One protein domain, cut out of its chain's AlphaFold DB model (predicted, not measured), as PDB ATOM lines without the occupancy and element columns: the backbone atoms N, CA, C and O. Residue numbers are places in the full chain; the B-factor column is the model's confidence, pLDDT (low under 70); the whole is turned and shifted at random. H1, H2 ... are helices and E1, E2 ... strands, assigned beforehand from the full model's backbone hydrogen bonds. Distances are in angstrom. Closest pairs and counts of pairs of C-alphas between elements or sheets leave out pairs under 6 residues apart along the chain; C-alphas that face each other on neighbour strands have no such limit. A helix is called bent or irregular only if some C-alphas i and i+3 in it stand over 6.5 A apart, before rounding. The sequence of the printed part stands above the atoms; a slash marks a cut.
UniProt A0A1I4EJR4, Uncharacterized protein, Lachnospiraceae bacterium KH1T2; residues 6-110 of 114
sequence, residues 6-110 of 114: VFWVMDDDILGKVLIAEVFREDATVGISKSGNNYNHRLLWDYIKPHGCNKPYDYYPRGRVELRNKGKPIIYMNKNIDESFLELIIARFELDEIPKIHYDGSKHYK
ATOM      1  N   VAL A   6      80.059  16.285  84.713       98.12
ATOM      2  CA  VAL A   6      80.743  17.293  83.898       98.12
ATOM      3  C   VAL A   6      79.810  17.847  82.835       98.12
ATOM      4  O   VAL A   6      78.866  17.178  82.417       98.12
ATOM      5  N   PHE A   7      80.065  19.076  82.400       98.31
ATOM      6  CA  PHE A   7      79.263  19.718  81.369       98.31
ATOM      7  C   PHE A   7      80.069  20.694  80.508       98.31
ATOM      8  O   PHE A   7      81.140  21.162  80.907       98.31
ATOM      9  N   TRP A   8      79.505  21.015  79.345       97.75
ATOM     10  CA  TRP A   8      79.957  21.988  78.359       97.75
ATOM     11  C   TRP A   8      78.779  22.860  77.930       97.75
ATOM     12  O   TRP A   8      77.650  22.378  77.851       97.75
ATOM     13  N   VAL A   9      79.054  24.123  77.616       96.88
ATOM     14  CA  VAL A   9      78.115  25.008  76.920       96.88
ATOM     15  C   VAL A   9      78.651  25.209  75.512       96.88
ATOM     16  O   VAL A   9      79.694  25.835  75.331       96.88
ATOM     17  N   MET A  10      77.978  24.613  74.536       94.81
ATOM     18  CA  MET A  10      78.355  24.661  73.127       94.81
ATOM     19  C   MET A  10      77.531  25.700  72.388       94.81
ATOM     20  O   MET A  10      76.365  25.892  72.711       94.81
ATOM     21  N   ASP A  11      78.110  26.303  71.360       91.00
ATOM     22  CA  ASP A  11      77.361  27.077  70.377       91.00
ATOM     23  C   ASP A  11      76.930  26.138  69.242       91.00
ATOM     24  O   ASP A  11      77.766  25.454  68.645       91.00
ATOM     25  N   ASP A  12      75.625  26.082  69.000       87.81
ATOM     26  CA  ASP A  12      74.964  25.360  67.918       87.81
ATOM     27  C   ASP A  12      74.316  26.370  66.963       87.81
ATOM     28  O   ASP A  12      73.658  27.322  67.394       87.81
ATOM     29  N   ASP A  13      74.497  26.166  65.659       83.00
ATOM     30  CA  ASP A  13      74.071  27.127  64.636       83.00
ATOM     31  C   ASP A  13      72.541  27.270  64.531       83.00
ATOM     32  O   ASP A  13      72.050  28.269  64.004       83.00
ATOM     33  N   ILE A  14      71.775  26.285  65.016       85.69
ATOM     34  CA  ILE A  14      70.308  26.252  64.925       85.69
ATOM     35  C   ILE A  14      69.683  26.550  66.288       85.69
ATOM     36  O   ILE A  14      68.754  27.349  66.393       85.69
ATOM     37  N   LEU A  15      70.173  25.884  67.331       85.75
ATOM     38  CA  LEU A  15      69.602  25.935  68.676       85.75
ATOM     39  C   LEU A  15      70.200  27.056  69.536       85.75
ATOM     40  O   LEU A  15      69.714  27.309  70.639       85.75
ATOM     41  N   GLY A  16      71.242  27.733  69.052       89.44
ATOM     42  CA  GLY A  16      72.010  28.683  69.843       89.44
ATOM     43  C   GLY A  16      72.881  27.959  70.867       89.44
ATOM     44  O   GLY A  16      73.494  26.938  70.574       89.44
ATOM     45  N   LYS A  17      72.975  28.478  72.094       92.81
ATOM     46  CA  LYS A  17      73.811  27.846  73.122       92.81
ATOM     47  C   LYS A  17      73.120  26.633  73.748       92.81
ATOM     48  O   LYS A  17      72.023  26.753  74.285       92.81
ATOM     49  N   VAL A  18      73.798  25.487  73.753       94.50
ATOM     50  CA  VAL A  18      73.284  24.205  74.253       94.50
ATOM     51  C   VAL A  18      74.146  23.687  75.403       94.50
ATOM     52  O   VAL A  18      75.376  23.694  75.334       94.50
ATOM     53  N   LEU A  19      73.496  23.191  76.460       96.44
ATOM     54  CA  LEU A  19      74.158  22.496  77.561       96.44
ATOM     55  C   LEU A  19      74.321  21.007  77.225       96.44
ATOM     56  O   LEU A  19      73.338  20.270  77.164       96.44
ATOM     57  N   ILE A  20      75.563  20.547  77.093       96.69
ATOM     58  CA  ILE A  20      75.897  19.119  77.076       96.69
ATOM     59  C   ILE A  20      76.374  18.738  78.468       96.69
ATOM     60  O   ILE A  20      77.373  19.266  78.946       96.69
ATOM     61  N   ALA A  21      75.671  17.827  79.129       97.50
ATOM     62  CA  ALA A  21      75.950  17.462  80.510       97.50
ATOM     63  C   ALA A  21      75.847  15.955  80.711       97.50
ATOM     64  O   ALA A  21      74.836  15.341  80.360       97.50
ATOM     65  N   GLU A  22      76.880  15.398  81.338       98.00
ATOM     66  CA  GLU A  22      76.991  13.978  81.631       98.00
ATOM     67  C   GLU A  22      77.084  13.765  83.142       98.00
ATOM     68  O   GLU A  22      77.982  14.277  83.822       98.00
ATOM     69  N   VAL A  23      76.112  13.019  83.667       97.75
ATOM     70  CA  VAL A  23      75.978  12.715  85.092       97.75
ATOM     71  C   VAL A  23      76.836  11.504  85.415       97.75
ATOM     72  O   VAL A  23      76.744  10.477  84.747       97.75
ATOM     73  N   PHE A  24      77.674  11.621  86.441       97.44
ATOM     74  CA  PHE A  24      78.567  10.549  86.851       97.44
ATOM     75  C   PHE A  24      77.787   9.313  87.281       97.44
ATOM     76  O   PHE A  24      76.870   9.396  88.103       97.44
ATOM     77  N   ARG A  25      78.185   8.167  86.729       95.38
ATOM     78  CA  ARG A  25      77.639   6.861  87.073       95.38
ATOM     79  C   ARG A  25      78.722   6.015  87.723       95.38
ATOM     80  O   ARG A  25      79.846   5.974  87.236       95.38
ATOM     81  N   GLU A  26      78.372   5.318  88.798       92.31
ATOM     82  CA  GLU A  26      79.317   4.457  89.522       92.31
ATOM     83  C   GLU A  26      79.765   3.240  88.695       92.31
ATOM     84  O   GLU A  26      80.856   2.723  88.908       92.31
ATOM     85  N   ASP A  27      78.951   2.818  87.723       94.31
ATOM     86  CA  ASP A  27      79.247   1.734  86.781       94.31
ATOM     87  C   ASP A  27      79.974   2.206  85.508       94.31
ATOM     88  O   ASP A  27      80.166   1.421  84.576       94.31
ATOM     89  N   ALA A  28      80.373   3.480  85.438       93.62
ATOM     90  CA  ALA A  28      81.085   4.004  84.285       93.62
ATOM     91  C   ALA A  28      82.429   3.290  84.098       93.62
ATOM     92  O   ALA A  28      83.198   3.115  85.038       93.62
ATOM     93  N   THR A  29      82.739   2.937  82.851       93.56
ATOM     94  CA  THR A  29      84.015   2.316  82.449       93.56
ATOM     95  C   THR A  29      84.876   3.241  81.587       93.56
ATOM     96  O   THR A  29      86.025   2.930  81.279       93.56
ATOM     97  N   VAL A  30      84.333   4.400  81.214       95.56
ATOM     98  CA  VAL A  30      84.915   5.352  80.269       95.56
ATOM     99  C   VAL A  30      84.896   6.753  80.867       95.56
ATOM    100  O   VAL A  30      84.009   7.105  81.640       95.56
ATOM    101  N   GLY A  31      85.894   7.566  80.512       96.19
ATOM    102  CA  GLY A  31      85.913   8.980  80.872       96.19
ATOM    103  C   GLY A  31      86.145   9.253  82.358       96.19
ATOM    104  O   GLY A  31      85.989  10.390  82.786       96.19
ATOM    105  N   ILE A  32      86.497   8.244  83.156       97.25
ATOM    106  CA  ILE A  32      86.592   8.330  84.617       97.25
ATOM    107  C   ILE A  32      87.803   9.176  85.028       97.25
ATOM    108  O   ILE A  32      88.892   9.077  84.456       97.25
ATOM    109  N   SER A  33      87.632  10.022  86.040       95.06
ATOM    110  CA  SER A  33      88.726  10.772  86.652       95.06
ATOM    111  C   SER A  33      89.682   9.857  87.426       95.06
ATOM    112  O   SER A  33      89.343   8.743  87.820       95.06
ATOM    113  N   LYS A  34      90.890  10.352  87.720       93.56
ATOM    114  CA  LYS A  34      91.895   9.598  88.490       93.56
ATOM    115  C   LYS A  34      91.389   9.160  89.876       93.56
ATOM    116  O   LYS A  34      91.833   8.138  90.382       93.56
ATOM    117  N   SER A  35      90.497   9.934  90.493       91.25
ATOM    118  CA  SER A  35      89.905   9.618  91.799       91.25
ATOM    119  C   SER A  35      88.737   8.633  91.724       91.25
ATOM    120  O   SER A  35      88.227   8.247  92.771       91.25
ATOM    121  N   GLY A  36      88.291   8.242  90.524       93.81
ATOM    122  CA  GLY A  36      87.249   7.229  90.342       93.81
ATOM    123  C   GLY A  36      85.835   7.676  90.720       93.81
ATOM    124  O   GLY A  36      84.938   6.851  90.785       93.81
ATOM    125  N   ASN A  37      85.627   8.960  91.014       93.31
ATOM    126  CA  ASN A  37      84.398   9.461  91.642       93.31
ATOM    127  C   ASN A  37      83.729  10.616  90.877       93.31
ATOM    128  O   ASN A  37      82.851  11.290  91.426       93.31
ATOM    129  N   ASN A  38      84.215  10.881  89.662       96.81
ATOM    130  CA  ASN A  38      83.657  11.815  88.693       96.81
ATOM    131  C   ASN A  38      84.245  11.522  87.298       96.81
ATOM    132  O   ASN A  38      85.141  10.683  87.165       96.81
ATOM    133  N   TYR A  39      83.811  12.249  86.273       97.94
ATOM    134  CA  TYR A  39      84.416  12.207  84.945       97.94
ATOM    135  C   TYR A  39      85.572  13.198  84.776       97.94
ATOM    136  O   TYR A  39      85.675  14.224  85.448       97.94
ATOM    137  N   ASN A  40      86.446  12.891  83.828       96.94
ATOM    138  CA  ASN A  40      87.461  13.771  83.284       96.94
ATOM    139  C   ASN A  40      87.015  14.250  81.896       96.94
ATOM    140  O   ASN A  40      86.810  13.431  81.003       96.94
ATOM    141  N   HIS A  41      86.925  15.570  81.691       97.00
ATOM    142  CA  HIS A  41      86.483  16.158  80.418       97.00
ATOM    143  C   HIS A  41      87.243  15.616  79.208       97.00
ATOM    144  O   HIS A  41      86.623  15.262  78.213       97.00
ATOM    145  N   ARG A  42      88.575  15.516  79.299       96.81
ATOM    146  CA  ARG A  42      89.425  15.061  78.190       96.81
ATOM    147  C   ARG A  42      89.165  13.607  77.820       96.81
ATOM    148  O   ARG A  42      89.156  13.288  76.642       96.81
ATOM    149  N   LEU A  43      88.990  12.742  78.815       97.19
ATOM    150  CA  LEU A  43      88.776  11.311  78.585       97.19
ATOM    151  C   LEU A  43      87.346  10.997  78.136       97.19
ATOM    152  O   LEU A  43      87.135   9.993  77.463       97.19
ATOM    153  N   LEU A  44      86.371  11.820  78.530       97.88
ATOM    154  CA  LEU A  44      84.959  11.594  78.227       97.88
ATOM    155  C   LEU A  44      84.535  12.180  76.875       97.88
ATOM    156  O   LEU A  44      83.671  11.617  76.213       97.88
ATOM    157  N   TRP A  45      85.124  13.305  76.463       97.44
ATOM    158  CA  TRP A  45      84.605  14.124  75.364       97.44
ATOM    159  C   TRP A  45      84.375  13.370  74.054       97.44
ATOM    160  O   TRP A  45      83.324  13.527  73.439       97.44
ATOM    161  N   ASP A  46      85.310  12.507  73.654       95.81
ATOM    162  CA  ASP A  46      85.199  11.767  72.392       95.81
ATOM    163  C   ASP A  46      84.014  10.791  72.345       95.81
ATOM    164  O   ASP A  46      83.617  10.383  71.257       95.81
ATOM    165  N   TYR A  47      83.420  10.466  73.496       95.94
ATOM    166  CA  TYR A  47      82.273   9.566  73.608       95.94
ATOM    167  C   TYR A  47      80.925  10.288  73.612       95.94
ATOM    168  O   TYR A  47      79.913   9.671  73.293       95.94
ATOM    169  N   ILE A  48      80.899  11.567  73.994       95.50
ATOM    170  CA  ILE A  48      79.647  12.306  74.227       95.50
ATOM    171  C   ILE A  48      79.478  13.529  73.326       95.50
ATOM    172  O   ILE A  48      78.395  14.112  73.289       95.50
ATOM    173  N   LYS A  49      80.538  13.964  72.634       94.00
ATOM    174  CA  LYS A  49      80.455  15.124  71.747       94.00
ATOM    175  C   LYS A  49      79.432  14.870  70.632       94.00
ATOM    176  O   LYS A  49      79.366  13.747  70.123       94.00
ATOM    177  N   PRO A  50      78.664  15.892  70.211       92.50
ATOM    178  CA  PRO A  50      77.720  15.750  69.110       92.50
ATOM    179  C   PRO A  50      78.377  15.196  67.845       92.50
ATOM    180  O   PRO A  50      79.549  15.467  67.556       92.50
ATOM    181  N   HIS A  51      77.608  14.433  67.066       90.38
ATOM    182  CA  HIS A  51      78.087  13.894  65.799       90.38
ATOM    183  C   HIS A  51      78.556  15.028  64.875       90.38
ATOM    184  O   HIS A  51      77.887  16.048  64.742       90.38
ATOM    185  N   GLY A  52      79.728  14.865  64.258       88.81
ATOM    186  CA  GLY A  52      80.348  15.902  63.425       88.81
ATOM    187  C   GLY A  52      81.141  16.967  64.195       88.81
ATOM    188  O   GLY A  52      81.838  17.763  63.569       88.81
ATOM    189  N   CYS A  53      81.128  16.969  65.535       92.12
ATOM    190  CA  CYS A  53      81.957  17.885  66.314       92.12
ATOM    191  C   CYS A  53      83.450  17.527  66.187       92.12
ATOM    192  O   CYS A  53      83.913  16.491  66.676       92.12
ATOM    193  N   ASN A  54      84.222  18.418  65.560       93.06
ATOM    194  CA  ASN A  54      85.671  18.278  65.373       93.06
ATOM    195  C   ASN A  54      86.507  19.055  66.405       93.06
ATOM    196  O   ASN A  54      87.729  19.141  66.278       93.06
ATOM    197  N   LYS A  55      85.862  19.642  67.417       96.12
ATOM    198  CA  LYS A  55      86.523  20.470  68.426       96.12
ATOM    199  C   LYS A  55      87.060  19.615  69.578       96.12
ATOM    200  O   LYS A  55      86.415  18.630  69.949       96.12
ATOM    201  N   PRO A  56      88.224  19.962  70.158       96.62
ATOM    202  CA  PRO A  56      88.740  19.273  71.335       96.62
ATOM    203  C   PRO A  56      87.898  19.579  72.583       96.62
ATOM    204  O   PRO A  56      87.123  20.535  72.616       96.62
ATOM    205  N   TYR A  57      88.086  18.770  73.628       96.31
ATOM    206  CA  TYR A  57      87.327  18.850  74.884       96.31
ATOM    207  C   TYR A  57      87.423  20.209  75.586       96.31
ATOM    208  O   TYR A  57      86.569  20.540  76.409       96.31
ATOM    209  N   ASP A  58      88.492  20.960  75.326       96.38
ATOM    210  CA  ASP A  58      88.776  22.247  75.939       96.38
ATOM    211  C   ASP A  58      88.387  23.445  75.073       96.38
ATOM    212  O   ASP A  58      88.556  24.583  75.506       96.38
ATOM    213  N   TYR A  59      87.823  23.205  73.888       96.69
ATOM    214  CA  TYR A  59      87.418  24.275  72.988       96.69
ATOM    215  C   TYR A  59      86.282  25.108  73.572       96.69
ATOM    216  O   TYR A  59      86.416  26.323  73.642       96.69
ATOM    217  N   TYR A  60      85.197  24.472  74.019       96.50
ATOM    218  CA  TYR A  60      84.018  25.152  74.562       96.50
ATOM    219  C   TYR A  60      84.149  25.445  76.070       96.50
ATOM    220  O   TYR A  60      84.854  24.712  76.787       96.50
ATOM    221  N   PRO A  61      83.455  26.483  76.582       96.75
ATOM    222  CA  PRO A  61      83.290  26.691  78.014       96.75
ATOM    223  C   PRO A  61      82.730  25.436  78.682       96.75
ATOM    224  O   PRO A  61      81.804  24.796  78.183       96.75
ATOM    225  N   ARG A  62      83.308  25.066  79.823       97.00
ATOM    226  CA  ARG A  62      83.000  23.810  80.511       97.00
ATOM    227  C   ARG A  62      83.028  23.971  82.016       97.00
ATOM    228  O   ARG A  62      83.614  24.915  82.548       97.00
ATOM    229  N   GLY A  63      82.428  23.010  82.699       97.44
ATOM    230  CA  GLY A  63      82.374  22.961  84.147       97.44
ATOM    231  C   GLY A  63      82.201  21.547  84.679       97.44
ATOM    232  O   GLY A  63      82.102  20.577  83.926       97.44
ATOM    233  N   ARG A  64      82.219  21.417  86.001       97.25
ATOM    234  CA  ARG A  64      81.934  20.168  86.706       97.25
ATOM    235  C   ARG A  64      81.143  20.431  87.970       97.25
ATOM    236  O   ARG A  64      81.307  21.472  88.610       97.25
ATOM    237  N   VAL A  65      80.349  19.443  88.342       97.81
ATOM    238  CA  VAL A  65      79.638  19.396  89.612       97.81
ATOM    239  C   VAL A  65      80.343  18.408  90.526       97.81
ATOM    240  O   VAL A  65      80.551  17.248  90.172       97.81
ATOM    241  N   GLU A  66      80.700  18.888  91.710       96.56
ATOM    242  CA  GLU A  66      81.283  18.106  92.793       96.56
ATOM    243  C   GLU A  66      80.359  18.134  94.008       96.56
ATOM    244  O   GLU A  66      79.671  19.124  94.253       96.56
ATOM    245  N   LEU A  67      80.394  17.077  94.823       94.62
ATOM    246  CA  LEU A  67      79.685  17.047  96.109       94.62
ATOM    247  C   LEU A  67      80.708  17.009  97.235       94.62
ATOM    248  O   LEU A  67      81.518  16.081  97.303       94.62
ATOM    249  N   ARG A  68      80.670  17.999  98.125       88.12
ATOM    250  CA  ARG A  68      81.496  18.030  99.336       88.12
ATOM    251  C   ARG A  68      80.915  17.138 100.434       88.12
ATOM    252  O   ARG A  68      79.890  16.482 100.262       88.12
ATOM    253  N   ASN A  69      81.585  17.136 101.586       78.81
ATOM    254  CA  ASN A  69      81.111  16.492 102.807       78.81
ATOM    255  C   ASN A  69      79.633  16.816 103.058       78.81
ATOM    256  O   ASN A  69      79.223  17.974 102.955       78.81
ATOM    257  N   LYS A  70      78.866  15.783 103.424       81.62
ATOM    258  CA  LYS A  70      77.410  15.837 103.620       81.62
ATOM    259  C   LYS A  70      76.593  16.137 102.351       81.62
ATOM    260  O   LYS A  70      75.453  16.551 102.472       81.62
ATOM    261  N   GLY A  71      77.156  15.943 101.155       85.31
ATOM    262  CA  GLY A  71      76.413  16.056  99.894       85.31
ATOM    263  C   GLY A  71      76.275  17.475  99.342       85.31
ATOM    264  O   GLY A  71      75.608  17.658  98.333       85.31
ATOM    265  N   LYS A  72      76.930  18.476  99.948       92.12
ATOM    266  CA  LYS A  72      76.798  19.879  99.525       92.12
ATOM    267  C   LYS A  72      77.358  20.111  98.116       92.12
ATOM    268  O   LYS A  72      78.566  19.897  97.930       92.12
ATOM    269  N   PRO A  73      76.550  20.578  97.151       96.12
ATOM    270  CA  PRO A  73      76.993  20.720  95.775       96.12
ATOM    271  C   PRO A  73      77.863  21.960  95.560       96.12
ATOM    272  O   PRO A  73      77.632  23.036  96.119       96.12
ATOM    273  N   ILE A  74      78.883  21.803  94.718       96.88
ATOM    274  CA  ILE A  74      79.708  22.894  94.201       96.88
ATOM    275  C   ILE A  74      79.813  22.765  92.698       96.88
ATOM    276  O   ILE A  74      80.174  21.703  92.186       96.88
ATOM    277  N   ILE A  75      79.574  23.875  92.010       97.12
ATOM    278  CA  ILE A  75      79.754  23.967  90.571       97.12
ATOM    279  C   ILE A  75      81.031  24.755  90.295       97.12
ATOM    280  O   ILE A  75      81.146  25.922  90.666       97.12
ATOM    281  N   TYR A  76      81.992  24.101  89.649       96.25
ATOM    282  CA  TYR A  76      83.180  24.737  89.087       96.25
ATOM    283  C   TYR A  76      82.912  24.998  87.609       96.25
ATOM    284  O   TYR A  76      82.623  24.044  86.887       96.25
ATOM    285  N   MET A  77      83.004  26.240  87.139       94.56
ATOM    286  CA  MET A  77      82.692  26.562  85.742       94.56
ATOM    287  C   MET A  77      83.589  27.655  85.169       94.56
ATOM    288  O   MET A  77      84.053  28.526  85.902       94.56
ATOM    289  N   ASN A  78      83.814  27.613  83.855       95.88
ATOM    290  CA  ASN A  78      84.445  28.707  83.123       95.88
ATOM    291  C   ASN A  78      83.653  30.020  83.320       95.88
ATOM    292  O   ASN A  78      82.425  30.020  83.291       95.88
ATOM    293  N   LYS A  79      84.369  31.139  83.485       93.81
ATOM    294  CA  LYS A  79      83.809  32.484  83.736       93.81
ATOM    295  C   LYS A  79      82.892  33.033  82.629       93.81
ATOM    296  O   LYS A  79      82.156  33.975  82.877       93.81
ATOM    297  N   ASN A  80      82.984  32.493  81.416       93.69
ATOM    298  CA  ASN A  80      82.205  32.923  80.254       93.69
ATOM    299  C   ASN A  80      80.886  32.144  80.107       93.69
ATOM    300  O   ASN A  80      80.166  32.336  79.125       93.69
ATOM    301  N   ILE A  81      80.581  31.229  81.034       94.25
ATOM    302  CA  ILE A  81      79.276  30.569  81.098       94.25
ATOM    303  C   ILE A  81      78.287  31.540  81.736       94.25
ATOM    304  O   ILE A  81      78.508  32.022  82.843       94.25
ATOM    305  N   ASP A  82      77.210  31.817  81.008       91.12
ATOM    306  CA  ASP A  82      76.145  32.717  81.439       91.12
ATOM    307  C   ASP A  82      75.332  32.107  82.594       91.12
ATOM    308  O   ASP A  82      75.075  30.898  82.616       91.12
ATOM    309  N   GLU A  83      74.902  32.941  83.543       90.88
ATOM    310  CA  GLU A  83      74.133  32.499  84.713       90.88
ATOM    311  C   GLU A  83      72.761  31.904  84.348       90.88
ATOM    312  O   GLU A  83      72.220  31.100  85.105       90.88
ATOM    313  N   SER A  84      72.224  32.190  83.159       92.56
ATOM    314  CA  SER A  84      71.016  31.533  82.634       92.56
ATOM    315  C   SER A  84      71.144  30.008  82.511       92.56
ATOM    316  O   SER A  84      70.138  29.301  82.547       92.56
ATOM    317  N   PHE A  85      72.364  29.461  82.438       95.56
ATOM    318  CA  PHE A  85      72.581  28.010  82.438       95.56
ATOM    319  C   PHE A  85      72.481  27.375  83.827       95.56
ATOM    320  O   PHE A  85      72.416  26.148  83.921       95.56
ATOM    321  N   LEU A  86      72.462  28.161  84.907       95.00
ATOM    322  CA  LEU A  86      72.469  27.629  86.270       95.00
ATOM    323  C   LEU A  86      71.242  26.778  86.568       95.00
ATOM    324  O   LEU A  86      71.393  25.696  87.129       95.00
ATOM    325  N   GLU A  87      70.056  27.221  86.154       94.94
ATOM    326  CA  GLU A  87      68.820  26.463  86.358       94.94
ATOM    327  C   GLU A  87      68.863  25.120  85.621       94.94
ATOM    328  O   GLU A  87      68.532  24.083  86.200       94.94
ATOM    329  N   LEU A  88      69.370  25.108  84.382       96.25
ATOM    330  CA  LEU A  88      69.540  23.876  83.608       96.25
ATOM    331  C   LEU A  88      70.561  22.935  84.256       96.25
ATOM    332  O   LEU A  88      70.324  21.730  84.322       96.25
ATOM    333  N   ILE A  89      71.685  23.461  84.750       97.75
ATOM    334  CA  ILE A  89      72.710  22.667  85.441       97.75
ATOM    335  C   ILE A  89      72.124  22.074  86.731       97.75
ATOM    336  O   ILE A  89      72.225  20.869  86.950       97.75
ATOM    337  N   ILE A  90      71.465  22.887  87.560       96.75
ATOM    338  CA  ILE A  90      70.821  22.443  88.806       96.75
ATOM    339  C   ILE A  90      69.820  21.318  88.528       96.75
ATOM    340  O   ILE A  90      69.891  20.270  89.170       96.75
ATOM    341  N   ALA A  91      68.945  21.503  87.536       97.06
ATOM    342  CA  ALA A  91      67.952  20.506  87.158       97.06
ATOM    343  C   ALA A  91      68.605  19.215  86.642       97.06
ATOM    344  O   ALA A  91      68.248  18.118  87.068       97.06
ATOM    345  N   ARG A  92      69.606  19.326  85.762       97.50
ATOM    346  CA  ARG A  92      70.257  18.178  85.118       97.50
ATOM    347  C   ARG A  92      71.025  17.284  86.090       97.50
ATOM    348  O   ARG A  92      71.091  16.073  85.863       97.50
ATOM    349  N   PHE A  93      71.615  17.874  87.129       97.62
ATOM    350  CA  PHE A  93      72.351  17.164  88.179       97.62
ATOM    351  C   PHE A  93      71.505  16.893  89.434       97.62
ATOM    352  O   PHE A  93      72.040  16.372  90.413       97.62
ATOM    353  N   GLU A  94      70.204  17.203  89.401       96.94
ATOM    354  CA  GLU A  94      69.253  16.974  90.498       96.94
ATOM    355  C   GLU A  94      69.752  17.556  91.832       96.94
ATOM    356  O   GLU A  94      69.739  16.879  92.861       96.94
ATOM    357  N   LEU A  95      70.274  18.791  91.807       95.94
ATOM    358  CA  LEU A  95      70.857  19.413  92.997       95.94
ATOM    359  C   LEU A  95      69.753  19.803  93.984       95.94
ATOM    360  O   LEU A  95      68.937  20.677  93.705       95.94
ATOM    361  N   ASP A  96      69.759  19.157  95.148       91.44
ATOM    362  CA  ASP A  96      68.730  19.317  96.185       91.44
ATOM    363  C   ASP A  96      68.997  20.539  97.097       91.44
ATOM    364  O   ASP A  96      68.133  20.957  97.866       91.44
ATOM    365  N   GLU A  97      70.201  21.116  97.029       91.62
ATOM    366  CA  GLU A  97      70.616  22.313  97.770       91.62
ATOM    367  C   GLU A  97      71.140  23.387  96.810       91.62
ATOM    368  O   GLU A  97      71.671  23.079  95.740       91.62
ATOM    369  N   ILE A  98      71.075  24.654  97.239       91.44
ATOM    370  CA  ILE A  98      71.677  25.774  96.507       91.44
ATOM    371  C   ILE A  98      73.194  25.537  96.396       91.44
ATOM    372  O   ILE A  98      73.884  25.493  97.424       91.44
ATOM    373  N   PRO A  99      73.743  25.394  95.177       94.75
ATOM    374  CA  PRO A  99      75.154  25.105  95.007       94.75
ATOM    375  C   PRO A  99      76.013  26.329  95.302       94.75
ATOM    376  O   PRO A  99      75.676  27.462  94.957       94.75
ATOM    377  N   LYS A 100      77.207  26.093  95.852       95.88
ATOM    378  CA  LYS A 100      78.254  27.115  95.794       95.88
ATOM    379  C   LYS A 100      78.796  27.177  94.370       95.88
ATOM    380  O   LYS A 100      79.242  26.160  93.840       95.88
ATOM    381  N   ILE A 101      78.844  28.374  93.800       95.81
ATOM    382  CA  ILE A 101      79.406  28.585  92.466       95.81
ATOM    383  C   ILE A 101      80.846  29.068  92.579       95.81
ATOM    384  O   ILE A 101      81.180  29.937  93.387       95.81
ATOM    385  N   HIS A 102      81.721  28.444  91.800       95.44
ATOM    386  CA  HIS A 102      83.119  28.808  91.675       95.44
ATOM    387  C   HIS A 102      83.452  29.040  90.202       95.44
ATOM    388  O   HIS A 102      83.668  28.094  89.441       95.44
ATOM    389  N   TYR A 103      83.504  30.315  89.823       93.06
ATOM    390  CA  TYR A 103      83.997  30.745  88.521       93.06
ATOM    391  C   TYR A 103      85.518  30.567  88.474       93.06
ATOM    392  O   TYR A 103      86.259  31.247  89.186       93.06
ATOM    393  N   ASP A 104      85.981  29.619  87.665       88.00
ATOM    394  CA  ASP A 104      87.383  29.230  87.565       88.00
ATOM    395  C   ASP A 104      88.012  29.855  86.310       88.00
ATOM    396  O   ASP A 104      87.727  29.461  85.178       88.00
ATOM    397  N   GLY A 105      88.860  30.865  86.520       82.75
ATOM    398  CA  GLY A 105      89.636  31.541  85.471       82.75
ATOM    399  C   GLY A 105      91.039  30.965  85.264       82.75
ATOM    400  O   GLY A 105      91.886  31.600  84.629       82.75
ATOM    401  N   SER A 106      91.347  29.804  85.850       85.75
ATOM    402  CA  SER A 106      92.654  29.173  85.683       85.75
ATOM    403  C   SER A 106      92.850  28.668  84.252       85.75
ATOM    404  O   SER A 106      91.901  28.395  83.514       85.75
ATOM    405  N   LYS A 107      94.115  28.451  83.862       85.50
ATOM    406  CA  LYS A 107      94.460  27.850  82.559       85.50
ATOM    407  C   LYS A 107      93.723  26.533  82.293       85.50
ATOM    408  O   LYS A 107      93.505  26.198  81.137       85.50
ATOM    409  N   HIS A 108      93.337  25.801  83.341       83.38
ATOM    410  CA  HIS A 108      92.620  24.537  83.223       83.38
ATOM    411  C   HIS A 108      91.239  24.686  82.572       83.38
ATOM    412  O   HIS A 108      90.798  23.759  81.890       83.38
ATOM    413  N   TYR A 109      90.583  25.836  82.748       87.19
ATOM    414  CA  TYR A 109      89.236  26.092  82.243       87.19
ATOM    415  C   TYR A 109      89.177  26.967  81.000       87.19
ATOM    416  O   TYR A 109      88.085  27.118  80.461       87.19
ATOM    417  N   LYS A 110      90.313  27.474  80.505       91.44
ATOM    418  CA  LYS A 110      90.357  28.270  79.273       91.44
ATOM    419  C   LYS A 110      89.722  27.548  78.083       91.44
ATOM    420  O   LYS A 110      89.731  26.313  78.011       91.44
TER     421      LYS A 110
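What this domain is: This is residues 6 to 110 of the 114 residues of an uncharacterized protein of Lachnospiraceae bacterium KH1T2 (UniProt A0A1I4EJR4). Look for a strongly twisted sheet of five strands with a short helix on each face: H2 packs on one face, mainly on E2, and H1 lies on the opposite face. Two long links, residues 24 to 40 and 49 to 61, lead into and away from H1. The printed part has 105 residues, with elements in the order E1, E2, H1, E3, E4, H2, E5; the sheet runs E2, E1, E3, E4, E5 and is mixed. The class is mixed, helices and strands, with under half of the residues in named elements. The whole is compact and rounded, with a radius of gyration of the C-alphas of 13.4 A and spans of 40 by 32 by 26 A.

Where its parts are: Find C-alpha 6 at (80.743, 17.293, 83.898); from there E1, residues 6 to 12, runs 18.8 A. E2, residues 16 to 23, runs 22.4 A to C-alpha 23 at (75.978, 12.715, 85.092). Next come H1, residues 41 to 48, 10.0 A, and E3, residues 62 to 67, 17.3 A. E4, residues 73 to 78, runs 16.7 A, and H2, residues 85 to 92, 10.5 A. E5, residues 100 to 104, runs 12.5 A and ends at C-alpha 104, (87.383, 29.230, 87.565).

How they stand to each other: Begin with the hairpin of E1 and E2, antiparallel at 159 degrees, where N 8 and O 20 are 2.8 A apart. E1 and E3 are antiparallel at 154 degrees, with N 63 and O 7 at 2.9 A. E3 and E4 form a second hairpin, antiparallel at 165 degrees, with N 64 and O 76 at 2.8 A. E4 and E5 are parallel at 23 degrees, with N 102 and O 75 at 2.8 A. E2, H1 and E3 make a split strand-helix-strand unit, two strands running the same way with E1 between them, and its crossover is right-handed. E4, H2 and E5 make a strand-helix-strand unit, two parallel neighbours with a helix between, also right-handed. H1 is on the sheet at a height of 9.9 A and only just over E2, on which 3 of its C-alphas fall; it runs across the strands, at 76 degrees to E2 on the local plane. H2 is on the sheet too, on the opposite face; its closest C-alphas to E2 are those of Arg 92 and Ala 21, 7.4 A apart. H1 and H2 are apart. H1 is irregular, with C-alphas 43 and 46 at 7.2 A; 1 of its 4 O i to N i+4 pairs and 3 of its 5 O i to N i+3 pairs are within hydrogen-bond range, while in H2 every O i to N i+4 pair is.

The domain as a whole: The two C-alphas farthest apart are those of Asp 13 and Lys 70, 40.7 A. The printed part has no cut; the links E2 to H1, 17 residues, and H1 to E3, 13 residues, are long. Mean pLDDT of the printed part is 93.8, and no printed residue is under 70.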